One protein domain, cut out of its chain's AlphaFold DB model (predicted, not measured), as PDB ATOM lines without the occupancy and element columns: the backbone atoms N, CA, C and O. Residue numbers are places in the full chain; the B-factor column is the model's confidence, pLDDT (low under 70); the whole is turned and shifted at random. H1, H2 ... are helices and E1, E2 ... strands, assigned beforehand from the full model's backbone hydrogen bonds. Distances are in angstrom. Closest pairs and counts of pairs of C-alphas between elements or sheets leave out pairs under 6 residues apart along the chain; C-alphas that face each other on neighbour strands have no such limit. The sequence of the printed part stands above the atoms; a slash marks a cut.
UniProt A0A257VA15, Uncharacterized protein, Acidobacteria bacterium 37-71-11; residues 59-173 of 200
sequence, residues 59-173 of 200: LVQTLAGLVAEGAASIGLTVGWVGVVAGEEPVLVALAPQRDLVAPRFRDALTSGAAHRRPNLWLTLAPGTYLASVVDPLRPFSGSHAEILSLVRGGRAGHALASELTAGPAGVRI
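Overview. This is residues 59 to 173 of the 200 residues of an uncharacterized protein of Acidobacteria bacterium 37-71-11 (UniProt A0A257VA15). A twisted sheet of five strands makes the core, with two helices, H1 and H2, packed side by side along one face and a short helix, H3, over the other face, three layers in all. The long stretch from residue 125 to 143, with no named element, passes over the face that bears H3, and the E4 and E5 hairpin reaches to one end of the longest axis. The printed part has 115 residues, with three named helices and five named strands in the order H1 E1 E2 H2 E3 H3 E4 E5. The sheet runs E2, E1, E3, E4, E5, all antiparallel, and the class is mixed, helices and strands. The whole is compact, with a radius of gyration of the C-alphas of 13.6 A and spans of 43 by 32 by 20 A.

Arrangement. Start with inner strands E1, residues 77 to 82, and E3, residues 119 to 124, antiparallel neighbours where N 79 and O 122 are 2.8 A apart. Edge strand E2, residues 90 to 94, forms a hairpin with E1, with N 80 and O 92 at 2.7 A. Look next at E4, residues 158 to 167, whose pairing is staggered: residues 158 to 162 pair with E3, N 121 and O 160 at 2.8 A, and residues 164 to 167 with edge strand E5, residues 170 to 173, N 165 and O 172 at 2.8 A. H1, residues 59 to 74, is on the sheet over E3, at a height over the sheet of 9.6 A. On the same face, H2, residues 98 to 110, is only just over E4, with 3 of its C-alphas falling on it, at a height of 7.6 A. H1 and H2 touch, closest at the C-alphas of Ala 64 and Ala 102, 4.6 A, in a steep tilt of 40 degrees, opposite ways. On the opposite face find H3, residues 144 to 152, over E4 at a height of 9.2 A; their closest C-alphas, of Val 151 and His 158, are 6.1 A apart. E2, H2 and E3 form a split strand-helix-strand unit, two strands running the same way with E1 between them, and its crossover is right-handed. In H1 and H3 every O i to N i+4 pair is within hydrogen-bond range; in H2, 7 of 9 are.

Along the chain. Find C-alpha 59 at (12.520, 11.301, 27.096); from there H1 runs 22.8 A to C-alpha 74. H2 spans 18.0 A and H3 12.1 A. E4, the longest strand, runs 29.8 A from C-alpha 158 at (-1.957, 2.130, 12.401), and E5 ends at C-alpha 173, (3.999, 9.082, 29.528).

Size, cuts and confidence. The two C-alphas farthest apart, of Gly 127 and Pro 168, are 44.8 A apart. The printed part has no cut, and its one long link joins E3 to H3. Mean pLDDT of the printed part is 88.7; look for values under 70 at residues 112 to 116.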
ATOM      1  N   LEU A  59      13.412  12.417  27.385       84.88
ATOM      2  CA  LEU A  59      12.520  11.301  27.096       84.88
ATOM      3  C   LEU A  59      11.531  11.651  25.977       84.88
ATOM      4  O   LEU A  59      11.369  10.867  25.046       84.88
ATOM      5  N   VAL A  60      10.893  12.822  26.027       89.19
ATOM      6  CA  VAL A  60       9.975  13.255  24.965       89.19
ATOM      7  C   VAL A  60      10.716  13.398  23.638       89.19
ATOM      8  O   VAL A  60      10.223  12.912  22.623       89.19
ATOM      9  N   GLN A  61      11.898  14.017  23.630       89.00
ATOM     10  CA  GLN A  61      12.694  14.199  22.413       89.00
ATOM     11  C   GLN A  61      13.062  12.854  21.774       89.00
ATOM     12  O   GLN A  61      12.948  12.678  20.562       89.00
ATOM     13  N   THR A  62      13.444  11.887  22.603       86.31
ATOM     14  CA  THR A  62      13.700  10.507  22.187       86.31
ATOM     15  C   THR A  62      12.466   9.880  21.545       86.31
ATOM     16  O   THR A  62      12.531   9.356  20.434       86.31
ATOM     17  N   LEU A  63      11.326   9.930  22.238       89.69
ATOM     18  CA  LEU A  63      10.084   9.329  21.757       89.69
ATOM     19  C   LEU A  63       9.620   9.977  20.451       89.69
ATOM     20  O   LEU A  63       9.213   9.265  19.538       89.69
ATOM     21  N   ALA A  64       9.756  11.297  20.327       92.12
ATOM     22  CA  ALA A  64       9.473  12.031  19.101       92.12
ATOM     23  C   ALA A  64      10.293  11.517  17.913       92.12
ATOM     24  O   ALA A  64       9.726  11.273  16.849       92.12
ATOM     25  N   GLY A  65      11.596  11.281  18.104       90.75
ATOM     26  CA  GLY A  65      12.457  10.690  17.077       90.75
ATOM     27  C   GLY A  65      11.997   9.294  16.648       90.75
ATOM     28  O   GLY A  65      11.905   9.013  15.457       90.75
ATOM     29  N   LEU A  66      11.626   8.435  17.602       90.12
ATOM     30  CA  LEU A  66      11.146   7.078  17.306       90.12
ATOM     31  C   LEU A  66       9.806   7.065  16.573       90.12
ATOM     32  O   LEU A  66       9.597   6.243  15.683       90.12
ATOM     33  N   VAL A  67       8.888   7.955  16.951       92.19
ATOM     34  CA  VAL A  67       7.583   8.073  16.293       92.19
ATOM     35  C   VAL A  67       7.748   8.595  14.873       92.19
ATOM     36  O   VAL A  67       7.135   8.051  13.959       92.19
ATOM     37  N   ALA A  68       8.613   9.586  14.676       92.00
ATOM     38  CA  ALA A  68       8.979  10.084  13.358       92.00
ATOM     39  C   ALA A  68       9.623   9.002  12.478       92.00
ATOM     40  O   ALA A  68       9.247   8.863  11.316       92.00
ATOM     41  N   GLU A  69      10.534   8.198  13.033       91.44
ATOM     42  CA  GLU A  69      11.139   7.061  12.335       91.44
ATOM     43  C   GLU A  69      10.089   6.025  11.927       91.44
ATOM     44  O   GLU A  69      10.033   5.596  10.774       91.44
ATOM     45  N   GLY A  70       9.219   5.656  12.870       90.81
ATOM     46  CA  GLY A  70       8.113   4.741  12.624       90.81
ATOM     47  C   GLY A  70       7.200   5.257  11.514       90.81
ATOM     48  O   GLY A  70       6.946   4.530  10.557       90.81
ATOM     49  N   ALA A  71       6.772   6.518  11.593       91.06
ATOM     50  CA  ALA A  71       5.928   7.160  10.590       91.06
ATOM     51  C   ALA A  71       6.568   7.148   9.192       91.06
ATOM     52  O   ALA A  71       5.931   6.702   8.237       91.06
ATOM     53  N   ALA A  72       7.836   7.556   9.085       90.75
ATOM     54  CA  ALA A  72       8.574   7.547   7.825       90.75
ATOM     55  C   ALA A  72       8.704   6.131   7.240       90.75
ATOM     56  O   ALA A  72       8.523   5.933   6.041       90.75
ATOM     57  N   SER A  73       8.941   5.122   8.088       89.88
ATOM     58  CA  SER A  73       9.102   3.728   7.652       89.88
ATOM     59  C   SER A  73       7.825   3.083   7.094       89.88
ATOM     60  O   SER A  73       7.909   2.105   6.342       89.88
ATOM     61  N   ILE A  74       6.653   3.601   7.478       87.56
ATOM     62  CA  ILE A  74       5.342   3.095   7.053       87.56
ATOM     63  C   ILE A  74       4.928   3.707   5.701       87.56
ATOM     64  O   ILE A  74       4.164   3.086   4.967       87.56
ATOM     65  N   GLY A  75       5.421   4.902   5.350       85.12
ATOM     66  CA  GLY A  75       5.156   5.547   4.054       85.12
ATOM     67  C   GLY A  75       3.708   6.012   3.835       85.12
ATOM     68  O   GLY A  75       3.328   6.344   2.716       85.12
ATOM     69  N   LEU A  76       2.891   6.034   4.891       88.06
ATOM     70  CA  LEU A  76       1.490   6.460   4.860       88.06
ATOM     71  C   LEU A  76       1.335   7.903   5.345       88.06
ATOM     72  O   LEU A  76       2.121   8.367   6.164       88.06
ATOM     73  N   THR A  77       0.284   8.601   4.904       93.88
ATOM     74  CA  THR A  77      -0.026   9.946   5.427       93.88
ATOM     75  C   THR A  77      -0.330   9.858   6.921       93.88
ATOM     76  O   THR A  77      -0.986   8.912   7.357       93.88
ATOM     77  N   VAL A  78       0.124  10.826   7.718       94.44
ATOM     78  CA  VAL A  78      -0.084  10.826   9.172       94.44
ATOM     79  C   VAL A  78      -1.160  11.840   9.537       94.44
ATOM     80  O   VAL A  78      -0.998  13.036   9.323       94.44
ATOM     81  N   GLY A  79      -2.258  11.373  10.118       93.38
ATOM     82  CA  GLY A  79      -3.242  12.209  10.792       93.38
ATOM     83  C   GLY A  79      -2.924  12.346  12.278       93.38
ATOM     84  O   GLY A  79      -2.594  11.365  12.935       93.38
ATOM     85  N   TRP A  80      -3.057  13.546  12.822       93.31
ATOM     86  CA  TRP A  80      -3.062  13.832  14.251       93.31
ATOM     87  C   TRP A  80      -4.448  14.322  14.659       93.31
ATOM     88  O   TRP A  80      -5.052  15.157  13.984       93.31
ATOM     89  N   VAL A  81      -4.928  13.786  15.773       91.12
ATOM     90  CA  VAL A  81      -6.237  14.043  16.353       91.12
ATOM     91  C   VAL A  81      -6.027  14.428  17.813       91.12
ATOM     92  O   VAL A  81      -5.608  13.603  18.630       91.12
ATOM     93  N   GLY A  82      -6.301  15.687  18.140       89.62
ATOM     94  CA  GLY A  82      -6.398  16.139  19.524       89.62
ATOM     95  C   GLY A  82      -7.743  15.713  20.099       89.62
ATOM     96  O   GLY A  82      -8.776  16.141  19.587       89.62
ATOM     97  N   VAL A  83      -7.731  14.873  21.137       83.88
ATOM     98  CA  VAL A  83      -8.950  14.322  21.739       83.88
ATOM     99  C   VAL A  83      -9.205  14.988  23.083       83.88
ATOM    100  O   VAL A  83      -8.357  14.935  23.967       83.88
ATOM    101  N   VAL A  84     -10.387  15.574  23.253       83.50
ATOM    102  CA  VAL A  84     -10.912  16.003  24.553       83.50
ATOM    103  C   VAL A  84     -12.254  15.324  24.749       83.50
ATOM    104  O   VAL A  84     -13.089  15.310  23.848       83.50
ATOM    105  N   ALA A  85     -12.452  14.712  25.915       74.31
ATOM    106  CA  ALA A  85     -13.666  13.952  26.173       74.31
ATOM    107  C   ALA A  85     -14.897  14.869  26.079       74.31
ATOM    108  O   ALA A  85     -14.996  15.848  26.814       74.31
ATOM    109  N   GLY A  86     -15.830  14.532  25.186       78.69
ATOM    110  CA  GLY A  86     -17.064  15.295  24.982       78.69
ATOM    111  C   GLY A  86     -16.943  16.507  24.052       78.69
ATOM    112  O   GLY A  86     -17.967  17.124  23.779       78.69
ATOM    113  N   GLU A  87     -15.754  16.825  23.533       86.00
ATOM    114  CA  GLU A  87     -15.552  17.913  22.568       86.00
ATOM    115  C   GLU A  87     -15.275  17.378  21.156       86.00
ATOM    116  O   GLU A  87     -14.877  16.224  20.957       86.00
ATOM    117  N   GLU A  88     -15.475  18.246  20.168       88.12
ATOM    118  CA  GLU A  88     -15.093  18.010  18.777       88.12
ATOM    119  C   GLU A  88     -13.565  17.849  18.637       88.12
ATOM    120  O   GLU A  88     -12.792  18.602  19.244       88.12
ATOM    121  N   PRO A  89     -13.091  16.871  17.846       89.31
ATOM    122  CA  PRO A  89     -11.669  16.604  17.721       89.31
ATOM    123  C   PRO A  89     -10.959  17.643  16.845       89.31
ATOM    124  O   PRO A  89     -11.451  18.062  15.800       89.31
ATOM    125  N   VAL A  90      -9.719  17.979  17.211       89.00
ATOM    126  CA  VAL A  90      -8.858  18.833  16.376       89.00
ATOM    127  C   VAL A  90      -8.070  17.963  15.407       89.00
ATOM    128  O   VAL A  90      -7.285  17.122  15.839       89.00
ATOM    129  N   LEU A  91      -8.243  18.188  14.104       92.50
ATOM    130  CA  LEU A  91      -7.657  17.361  13.049       92.50
ATOM    131  C   LEU A  91      -6.503  18.082  12.340       92.50
ATOM    132  O   LEU A  91      -6.654  19.215  11.891       92.50
ATOM    133  N   VAL A  92      -5.361  17.409  12.189       92.19
ATOM    134  CA  VAL A  92      -4.223  17.880  11.379       92.19
ATOM    135  C   VAL A  92      -3.661  16.723  10.567       92.19
ATOM    136  O   VAL A  92      -3.437  15.646  11.106       92.19
ATOM    137  N   ALA A  93      -3.400  16.939   9.281       91.38
ATOM    138  CA  ALA A  93      -2.718  15.969   8.430       91.38
ATOM    139  C   ALA A  93      -1.279  16.421   8.157       91.38
ATOM    140  O   ALA A  93      -1.011  17.608   7.978       91.38
ATOM    141  N   LEU A  94      -0.360  15.463   8.136       91.81
ATOM    142  CA  LEU A  94       1.071  15.664   7.970       91.81
ATOM    143  C   LEU A  94       1.602  14.655   6.953       91.81
ATOM    144  O   LEU A  94       1.177  13.494   6.920       91.81
ATOM    145  N   ALA A  95       2.590  15.073   6.166       90.62
ATOM    146  CA  ALA A  95       3.403  14.122   5.424       90.62
ATOM    147  C   ALA A  95       4.224  13.257   6.408       90.62
ATOM    148  O   ALA A  95       4.597  13.747   7.479       90.62
ATOM    149  N   PRO A  96       4.550  11.994   6.067       90.50
ATOM    150  CA  PRO A  96       5.339  11.096   6.918       90.50
ATOM    151  C   PRO A  96       6.838  11.439   6.922       90.50
ATOM    152  O   PRO A  96       7.694  10.568   6.804       90.50
ATOM    153  N   GLN A  97       7.174  12.721   7.025       92.38
ATOM    154  CA  GLN A  97       8.547  13.208   7.070       92.38
ATOM    155  C   GLN A  97       8.984  13.394   8.520       92.38
ATOM    156  O   GLN A  97       8.225  13.904   9.352       92.38
ATOM    157  N   ARG A  98      10.208  12.966   8.839       92.50
ATOM    158  CA  ARG A  98      10.705  12.930  10.224       92.50
ATOM    159  C   ARG A  98      10.702  14.320  10.861       92.50
ATOM    160  O   ARG A  98      10.295  14.498  12.004       92.50
ATOM    161  N   ASP A  99      11.122  15.286  10.070       93.06
ATOM    162  CA  ASP A  99      11.239  16.719  10.296       93.06
ATOM    163  C   ASP A  99       9.890  17.426  10.498       93.06
ATOM    164  O   ASP A  99       9.846  18.460  11.161       93.06
ATOM    165  N   LEU A 100       8.778  16.829  10.056       92.31
ATOM    166  CA  LEU A 100       7.425  17.305  10.366       92.31
ATOM    167  C   LEU A 100       6.819  16.580  11.573       92.31
ATOM    168  O   LEU A 100       6.204  17.203  12.443       92.31
ATOM    169  N   VAL A 101       6.994  15.258  11.647       93.44
ATOM    170  CA  VAL A 101       6.353  14.418  12.667       93.44
ATOM    171  C   VAL A 101       7.003  14.595  14.039       93.44
ATOM    172  O   VAL A 101       6.282  14.723  15.028       93.44
ATOM    173  N   ALA A 102       8.339  14.633  14.135       93.31
ATOM    174  CA  ALA A 102       9.022  14.693  15.430       93.31
ATOM    175  C   ALA A 102       8.688  15.971  16.221       93.31
ATOM    176  O   ALA A 102       8.269  15.843  17.377       93.31
ATOM    177  N   PRO A 103       8.797  17.192  15.655       91.94
ATOM    178  CA  PRO A 103       8.448  18.403  16.393       91.94
ATOM    179  C   PRO A 103       6.982  18.397  16.824       91.94
ATOM    180  O   PRO A 103       6.681  18.668  17.983       91.94
ATOM    181  N   ARG A 104       6.072  17.983  15.933       91.62
ATOM    182  CA  ARG A 104       4.643  17.933  16.248       91.62
ATOM    183  C   ARG A 104       4.332  16.931  17.359       91.62
ATOM    184  O   ARG A 104       3.514  17.227  18.225       91.62
ATOM    185  N   PHE A 105       4.982  15.768  17.357       92.12
ATOM    186  CA  PHE A 105       4.828  14.773  18.415       92.12
ATOM    187  C   PHE A 105       5.343  15.280  19.758       92.12
ATOM    188  O   PHE A 105       4.671  15.124  20.779       92.12
ATOM    189  N   ARG A 106       6.510  15.928  19.760       92.25
ATOM    190  CA  ARG A 106       7.056  16.565  20.957       92.25
ATOM    191  C   ARG A 106       6.077  17.593  21.513       92.25
ATOM    192  O   ARG A 106       5.720  17.497  22.681       92.25
ATOM    193  N   ASP A 107       5.613  18.515  20.676       89.19
ATOM    194  CA  ASP A 107       4.724  19.602  21.085       89.19
ATOM    195  C   ASP A 107       3.370  19.067  21.576       89.19
ATOM    196  O   ASP A 107       2.803  19.574  22.543       89.19
ATOM    197  N   ALA A 108       2.871  17.985  20.977       86.75
ATOM    198  CA  ALA A 108       1.677  17.289  21.442       86.75
ATOM    199  C   ALA A 108       1.828  16.759  22.884       86.75
ATOM    200  O   ALA A 108       0.875  16.824  23.660       86.75
ATOM    201  N   LEU A 109       3.022  16.290  23.268       87.81
ATOM    202  CA  LEU A 109       3.317  15.808  24.624       87.81
ATOM    203  C   LEU A 109       3.703  16.913  25.616       87.81
ATOM    204  O   LEU A 109       3.507  16.732  26.815       87.81
ATOM    205  N   THR A 110       4.276  18.026  25.154       83.69
ATOM    206  CA  THR A 110       4.816  19.082  26.032       83.69
ATOM    207  C   THR A 110       3.963  20.334  26.093       83.69
ATOM    208  O   THR A 110       4.174  21.150  26.991       83.69
ATOM    209  N   SER A 111       3.007  20.512  25.178       73.12
ATOM    210  CA  SER A 111       2.066  21.623  25.267       73.12
ATOM    211  C   SER A 111       1.397  21.599  26.641       73.12
ATOM    212  O   SER A 111       1.049  20.538  27.161       73.12
ATOM    213  N   GLY A 112       1.195  22.768  27.249       58.19
ATOM    214  CA  GLY A 112       0.575  22.881  28.575       58.19
ATOM    215  C   GLY A 112      -0.833  22.273  28.666       58.19
ATOM    216  O   GLY A 112      -1.382  22.202  29.755       58.19
ATOM    217  N   ALA A 113      -1.410  21.809  27.552       59.59
ATOM    218  CA  ALA A 113      -2.674  21.090  27.474       59.59
ATOM    219  C   ALA A 113      -2.522  19.570  27.247       59.59
ATOM    220  O   ALA A 113      -3.536  18.888  27.159       59.59
ATOM    221  N   ALA A 114      -1.308  19.011  27.185       60.19
ATOM    222  CA  ALA A 114      -1.080  17.580  26.944       60.19
ATOM    223  C   ALA A 114      -1.755  16.680  27.996       60.19
ATOM    224  O   ALA A 114      -2.248  15.605  27.671       60.19
ATOM    225  N   HIS A 115      -1.862  17.163  29.238       58.69
ATOM    226  CA  HIS A 115      -2.596  16.492  30.319       58.69
ATOM    227  C   HIS A 115      -4.127  16.599  30.188       58.69
ATOM    228  O   HIS A 115      -4.854  15.921  30.903       58.69
ATOM    229  N   ARG A 116      -4.623  17.483  29.313       63.88
ATOM    230  CA  ARG A 116      -6.053  17.671  29.017       63.88
ATOM    231  C   ARG A 116      -6.469  17.012  27.705       63.88
ATOM    232  O   ARG A 116      -7.662  16.861  27.470       63.88
ATOM    233  N   ARG A 117      -5.502  16.678  26.840       70.75
ATOM    234  CA  ARG A 117      -5.737  16.233  25.466       70.75
ATOM    235  C   ARG A 117      -4.870  15.018  25.132       70.75
ATOM    236  O   ARG A 117      -3.744  15.207  24.665       70.75
ATOM    237  N   PRO A 118      -5.339  13.775  25.344       79.88
ATOM    238  CA  PRO A 118      -4.702  12.632  24.708       79.88
ATOM    239  C   PRO A 118      -4.603  12.867  23.194       79.88
ATOM    240  O   PRO A 118      -5.528  13.352  22.541       79.88
ATOM    241  N   ASN A 119      -3.444  12.536  22.640       89.56
ATOM    242  CA  ASN A 119      -3.132  12.747  21.236       89.56
ATOM    243  C   ASN A 119      -3.198  11.417  20.506       89.56
ATOM    244  O   ASN A 119      -2.463  10.486  20.852       89.56
ATOM    245  N   LEU A 120      -4.029  11.337  19.475       93.69
ATOM    246  CA  LEU A 120      -4.145  10.166  18.626       93.69
ATOM    247  C   LEU A 120      -3.506  10.443  17.267       93.69
ATOM    248  O   LEU A 120      -3.881  11.362  16.551       93.69
ATOM    249  N   TRP A 121      -2.552   9.603  16.902       95.25
ATOM    250  CA  TRP A 121      -1.873   9.620  15.619       95.25
ATOM    251  C   TRP A 121      -2.374   8.445  14.795       95.25
ATOM    252  O   TRP A 121      -2.366   7.316  15.278       95.25
ATOM    253  N   LEU A 122      -2.800   8.687  13.566       96.56
ATOM    254  CA  LEU A 122      -3.338   7.693  12.650       96.56
ATOM    255  C   LEU A 122      -2.498   7.678  11.383       96.56
ATOM    256  O   LEU A 122      -2.125   8.729  10.877       96.56
ATOM    257  N   THR A 123      -2.236   6.500  10.834       96.00
ATOM    258  CA  THR A 123      -1.731   6.412   9.459       96.00
ATOM    259  C   THR A 123      -2.885   6.154   8.507       96.00
ATOM    260  O   THR A 123      -3.746   5.308   8.766       96.00
ATOM    261  N   LEU A 124      -2.904   6.899   7.411       95.12
ATOM    262  CA  LEU A 124      -3.964   6.917   6.419       95.12
ATOM    263  C   LEU A 124      -3.416   6.423   5.085       95.12
ATOM    264  O   LEU A 124      -2.318   6.810   4.672       95.12
ATOM    265  N   ALA A 125      -4.201   5.588   4.406       92.12
ATOM    266  CA  ALA A 125      -3.925   5.227   3.023       92.12
ATOM    267  C   ALA A 125      -3.828   6.495   2.145       92.12
ATOM    268  O   ALA A 125      -4.501   7.491   2.436       92.12
ATOM    269  N   PRO A 126      -3.010   6.486   1.077       88.06
ATOM    270  CA  PRO A 126      -2.963   7.598   0.134       88.06
ATOM    271  C   PRO A 126      -4.361   7.944  -0.398       88.06
ATOM    272  O   PRO A 126      -5.134   7.052  -0.738       88.06
ATOM    273  N   GLY A 127      -4.687   9.237  -0.453       88.81
ATOM    274  CA  GLY A 127      -5.999   9.725  -0.900       88.81
ATOM    275  C   GLY A 127      -7.108   9.695   0.161       88.81
ATOM    276  O   GLY A 127      -8.189  10.226  -0.085       88.81
ATOM    277  N   THR A 128      -6.859   9.141   1.352       92.81
ATOM    278  CA  THR A 128      -7.828   9.160   2.455       92.81
ATOM    279  C   THR A 128      -7.721  10.454   3.259       92.81
ATOM    280  O   THR A 128      -6.678  10.762   3.836       92.81
ATOM    281  N   TYR A 129      -8.828  11.190   3.356       92.62
ATOM    282  CA  TYR A 129      -8.930  12.387   4.190       92.62
ATOM    283  C   TYR A 129      -9.122  12.029   5.668       92.62
ATOM    284  O   TYR A 129      -9.931  11.174   6.006       92.62
ATOM    285  N   LEU A 130      -8.447  12.729   6.584       94.56
ATOM    286  CA  LEU A 130      -8.589  12.463   8.023       94.56
ATOM    287  C   LEU A 130     -10.037  12.643   8.517       94.56
ATOM    288  O   LEU A 130     -10.515  11.835   9.311       94.56
ATOM    289  N   ALA A 131     -10.755  13.634   7.981       93.81
ATOM    290  CA  ALA A 131     -12.162  13.882   8.295       93.81
ATOM    291  C   ALA A 131     -13.101  12.732   7.870       93.81
ATOM    292  O   ALA A 131     -14.203  12.606   8.395       93.81
ATOM    293  N   SER A 132     -12.676  11.860   6.943       93.12
ATOM    294  CA  SER A 132     -13.438  10.659   6.579       93.12
ATOM    295  C   SER A 132     -13.149   9.471   7.494       93.12
ATOM    296  O   SER A 132     -13.799   8.435   7.362       93.12
ATOM    297  N   VAL A 133     -12.202   9.596   8.430       94.62
ATOM    298  CA  VAL A 133     -11.860   8.586   9.445       94.62
ATOM    299  C   VAL A 133     -12.372   9.006  10.818       94.62
ATOM    300  O   VAL A 133     -12.998   8.195  11.502       94.62
ATOM    301  N   VAL A 134     -12.159  10.270  11.183       93.56
ATOM    302  CA  VAL A 134     -12.651  10.893  12.414       93.56
ATOM    303  C   VAL A 134     -13.540  12.069  12.031       93.56
ATOM    304  O   VAL A 134     -13.077  12.989  11.366       93.56
ATOM    305  N   ASP A 135     -14.806  12.020  12.440       92.00
ATOM    306  CA  ASP A 135     -15.773  13.084  12.167       92.00
ATOM    307  C   ASP A 135     -15.427  14.321  13.018       92.00
ATOM    308  O   ASP A 135     -15.427  14.214  14.247       92.00
ATOM    309  N   PRO A 136     -15.110  15.479  12.407       91.12
ATOM    310  CA  PRO A 136     -14.776  16.686  13.155       91.12
ATOM    311  C   PRO A 136     -15.974  17.293  13.891       91.12
ATOM    312  O   PRO A 136     -15.764  18.102  14.781       91.12
ATOM    313  N   LEU A 137     -17.207  16.918  13.544       93.12
ATOM    314  CA  LEU A 137     -18.436  17.485  14.110       93.12
ATOM    315  C   LEU A 137     -19.071  16.584  15.173       93.12
ATOM    316  O   LEU A 137     -20.202  16.809  15.605       93.12
ATOM    317  N   ARG A 138     -18.389  15.500  15.558       89.06
ATOM    318  CA  ARG A 138     -18.877  14.571  16.575       89.06
ATOM    319  C   ARG A 138     -17.819  14.360  17.643       89.06
ATOM    320  O   ARG A 138     -16.653  14.163  17.300       89.06
ATOM    321  N   PRO A 139     -18.216  14.310  18.926       87.81
ATOM    322  CA  PRO A 139     -17.304  13.934  19.988       87.81
ATOM    323  C   PRO A 139     -16.640  12.593  19.690       87.81
ATOM    324  O   PRO A 139     -17.310  11.599  19.402       87.81
ATOM    325  N   PHE A 140     -15.317  12.574  19.785       87.81
ATOM    326  CA  PHE A 140     -14.516  11.374  19.598       87.81
ATOM    327  C   PHE A 140     -14.002  10.911  20.959       87.81
ATOM    328  O   PHE A 140     -13.351  11.674  21.672       87.81
ATOM    329  N   SER A 141     -14.305   9.675  21.361       83.75
ATOM    330  CA  SER A 141     -13.974   9.213  22.717       83.75
ATOM    331  C   SER A 141     -12.478   8.958  22.899       83.75
ATOM    332  O   SER A 141     -11.974   9.014  24.020       83.75
ATOM    333  N   GLY A 142     -11.772   8.607  21.817       86.00
ATOM    334  CA  GLY A 142     -10.369   8.191  21.869       86.00
ATOM    335  C   GLY A 142     -10.141   6.935  22.709       86.00
ATOM    336  O   GLY A 142      -9.013   6.638  23.104       86.00
ATOM    337  N   SER A 143     -11.204   6.187  23.008       87.50
ATOM    338  CA  SER A 143     -11.114   4.985  23.822       87.50
ATOM    339  C   SER A 143     -10.346   3.880  23.095       87.50
ATOM    340  O   SER A 143     -10.321   3.794  21.866       87.50
ATOM    341  N   HIS A 144      -9.751   2.967  23.867       87.12
ATOM    342  CA  HIS A 144      -9.064   1.787  23.330       87.12
ATOM    343  C   HIS A 144      -9.932   1.008  22.332       87.12
ATOM    344  O   HIS A 144      -9.442   0.581  21.288       87.12
ATOM    345  N   ALA A 145     -11.214   0.819  22.653       88.62
ATOM    346  CA  ALA A 145     -12.144   0.079  21.810       88.62
ATOM    347  C   ALA A 145     -12.430   0.814  20.491       88.62
ATOM    348  O   ALA A 145     -12.406   0.187  19.433       88.62
ATOM    349  N   GLU A 146     -12.642   2.132  20.548       90.62
ATOM    350  CA  GLU A 146     -12.886   2.962  19.366       90.62
ATOM    351  C   GLU A 146     -11.665   2.993  18.438       90.62
ATOM    352  O   GLU A 146     -11.784   2.692  17.251       90.62
ATOM    353  N   ILE A 147     -10.467   3.232  18.982       93.06
ATOM    354  CA  ILE A 147      -9.214   3.233  18.208       93.06
ATOM    355  C   ILE A 147      -8.963   1.865  17.565       93.06
ATOM    356  O   ILE A 147      -8.630   1.772  16.383       93.06
ATOM    357  N   LEU A 148      -9.139   0.784  18.327       90.88
ATOM    358  CA  LEU A 148      -8.951  -0.569  17.812       90.88
ATOM    359  C   LEU A 148      -9.949  -0.888  16.689       90.88
ATOM    360  O   LEU A 148      -9.587  -1.580  15.737       90.88
ATOM    361  N   SER A 149     -11.181  -0.381  16.783       91.69
ATOM    362  CA  SER A 149     -12.200  -0.521  15.740       91.69
ATOM    363  C   SER A 149     -11.782   0.167  14.437       91.69
ATOM    364  O   SER A 149     -11.888  -0.445  13.374       91.69
ATOM    365  N   LEU A 150     -11.210   1.378  14.510       94.38
ATOM    366  CA  LEU A 150     -10.703   2.098  13.332       94.38
ATOM    367  C   LEU A 150      -9.640   1.292  12.575       94.38
ATOM    368  O   LEU A 150      -9.713   1.170  11.350       94.38
ATOM    369  N   VAL A 151      -8.681   0.713  13.304       95.50
ATOM    370  CA  VAL A 151      -7.595  -0.077  12.701       95.50
ATOM    371  C   VAL A 151      -8.116  -1.408  12.157       95.50
ATOM    372  O   VAL A 151      -7.765  -1.816  11.054       95.50
ATOM    373  N   ARG A 152      -8.999  -2.093  12.894       94.19
ATOM    374  CA  ARG A 152      -9.592  -3.366  12.445       94.19
ATOM    375  C   ARG A 152     -10.488  -3.211  11.223       94.19
ATOM    376  O   ARG A 152     -10.498  -4.104  10.385       94.19
ATOM    377  N   GLY A 153     -11.226  -2.109  11.135       92.69
ATOM    378  CA  GLY A 153     -12.061  -1.781   9.983       92.69
ATOM    379  C   GLY A 153     -11.277  -1.257   8.780       92.69
ATOM    380  O   GLY A 153     -11.896  -0.895   7.787       92.69
ATOM    381  N   GLY A 154      -9.942  -1.162   8.862       92.88
ATOM    382  CA  GLY A 154      -9.093  -0.674   7.773       92.88
ATOM    383  C   GLY A 154      -9.202   0.828   7.498       92.88
ATOM    384  O   GLY A 154      -8.626   1.308   6.527       92.88
ATOM    385  N   ARG A 155      -9.906   1.592   8.347       94.12
ATOM    386  CA  ARG A 155     -10.027   3.055   8.196       94.12
ATOM    387  C   ARG A 155      -8.725   3.777   8.540       94.12
ATOM    388  O   ARG A 155      -8.463   4.850   8.012       94.12
ATOM    389  N   ALA A 156      -7.905   3.174   9.398       95.62
ATOM    390  CA  ALA A 156      -6.530   3.581   9.656       95.62
ATOM    391  C   ALA A 156      -5.610   2.358   9.549       95.62
ATOM    392  O   ALA A 156      -5.968   1.274  10.006       95.62
ATOM    393  N   GLY A 157      -4.411   2.523   8.987       94.94
ATOM    394  CA  GLY A 157      -3.427   1.435   8.925       94.94
ATOM    395  C   GLY A 157      -2.830   1.120  10.300       94.94
ATOM    396  O   GLY A 157      -2.628  -0.035  10.664       94.94
ATOM    397  N   HIS A 158      -2.581   2.167  11.082       96.06
ATOM    398  CA  HIS A 158      -1.957   2.130  12.401       96.06
ATOM    399  C   HIS A 158      -2.520   3.268  13.241       96.06
ATOM    400  O   HIS A 158      -2.890   4.310  12.693       96.06
ATOM    401  N   ALA A 159      -2.506   3.094  14.556       96.75
ATOM    402  CA  ALA A 159      -2.837   4.148  15.497       96.75
ATOM    403  C   ALA A 159      -1.829   4.197  16.646       96.75
ATOM    404  O   ALA A 159      -1.458   3.160  17.188       96.75
ATOM    405  N   LEU A 160      -1.419   5.392  17.055       95.69
ATOM    406  CA  LEU A 160      -0.633   5.634  18.258       95.69
ATOM    407  C   LEU A 160      -1.366   6.667  19.110       95.69
ATOM    408  O   LEU A 160      -1.421   7.837  18.756       95.69
ATOM    409  N   ALA A 161      -1.918   6.240  20.240       93.88
ATOM    410  CA  ALA A 161      -2.379   7.163  21.267       93.88
ATOM    411  C   ALA A 161      -1.212   7.520  22.187       93.88
ATOM    412  O   ALA A 161      -0.403   6.659  22.534       93.88
ATOM    413  N   SER A 162      -1.123   8.782  22.580       91.88
ATOM    414  CA  SER A 162      -0.043   9.304  23.404       91.88
ATOM    415  C   SER A 162      -0.570  10.330  24.399       91.88
ATOM    416  O   SER A 162      -1.389  11.181  24.055       91.88
ATOM    417  N   GLU A 163      -0.110  10.234  25.637       90.25
ATOM    418  CA  GLU A 163      -0.543  11.083  26.743       90.25
ATOM    419  C   GLU A 163       0.644  11.347  27.669       90.25
ATOM    420  O   GLU A 163       1.478  10.462  27.880       90.25
ATOM    421  N   LEU A 164       0.704  12.552  28.237       89.69
ATOM    422  CA  LEU A 164       1.642  12.901  29.297       89.69
ATOM    423  C   LEU A 164       0.871  13.467  30.487       89.69
ATOM    424  O   LEU A 164       0.193  14.487  30.383       89.69
ATOM    425  N   THR A 165       1.034  12.830  31.640       88.75
ATOM    426  CA  THR A 165       0.519  13.310  32.920       88.75
ATOM    427  C   THR A 165       1.693  13.735  33.793       88.75
ATOM    428  O   THR A 165       2.590  12.937  34.068       88.75
ATOM    429  N   ALA A 166       1.701  14.984  34.249       85.88
ATOM    430  CA  ALA A 166       2.649  15.449  35.259       85.88
ATOM    431  C   ALA A 166       2.043  15.284  36.660       85.88
ATOM    432  O   ALA A 166       0.847  15.491  36.855       85.88
ATOM    433  N   GLY A 167       2.864  14.917  37.638       82.94
ATOM    434  CA  GLY A 167       2.459  14.789  39.031       82.94
ATOM    435  C   GLY A 167       3.627  14.987  40.002       82.94
ATOM    436  O   GLY A 167       4.763  15.202  39.575       82.94
ATOM    437  N   PRO A 168       3.380  14.876  41.318       79.69
ATOM    438  CA  PRO A 168       4.393  15.151  42.343       79.69
ATOM    439  C   PRO A 168       5.639  14.258  42.239       79.69
ATOM    440  O   PRO A 168       6.740  14.679  42.567       79.69
ATOM    441  N   ALA A 169       5.468  13.026  41.748       80.00
ATOM    442  CA  ALA A 169       6.546  12.051  41.577       80.00
ATOM    443  C   ALA A 169       7.311  12.185  40.241       80.00
ATOM    444  O   ALA A 169       8.216  11.394  39.976       80.00
ATOM    445  N   GLY A 170       6.950  13.147  39.382       87.69
ATOM    446  CA  GLY A 170       7.532  13.338  38.052       87.69
ATOM    447  C   GLY A 170       6.491  13.273  36.936       87.69
ATOM    448  O   GLY A 170       5.345  13.680  37.109       87.69
ATOM    449  N   VAL A 171       6.889  12.772  35.770       87.94
ATOM    450  CA  VAL A 171       6.007  12.616  34.607       87.94
ATOM    451  C   VAL A 171       5.676  11.152  34.366       87.94
ATOM    452  O   VAL A 171       6.494  10.264  34.605       87.94
ATOM    453  N   ARG A 172       4.479  10.901  33.843       90.31
ATOM    454  CA  ARG A 172       4.050   9.615  33.304       90.31
ATOM    455  C   ARG A 172       3.651   9.809  31.852       90.31
ATOM    456  O   ARG A 172       2.751  10.588  31.566       90.31
ATOM    457  N   ILE A 173       4.315   9.096  30.954       89.38
ATOM    458  CA  ILE A 173       3.999   9.082  29.528       89.38
ATOM    459  C   ILE A 173       3.341   7.748  29.200       89.38
ATOM    460  O   ILE A 173       3.931   6.694  29.436       89.38
TER     461      ILE A 173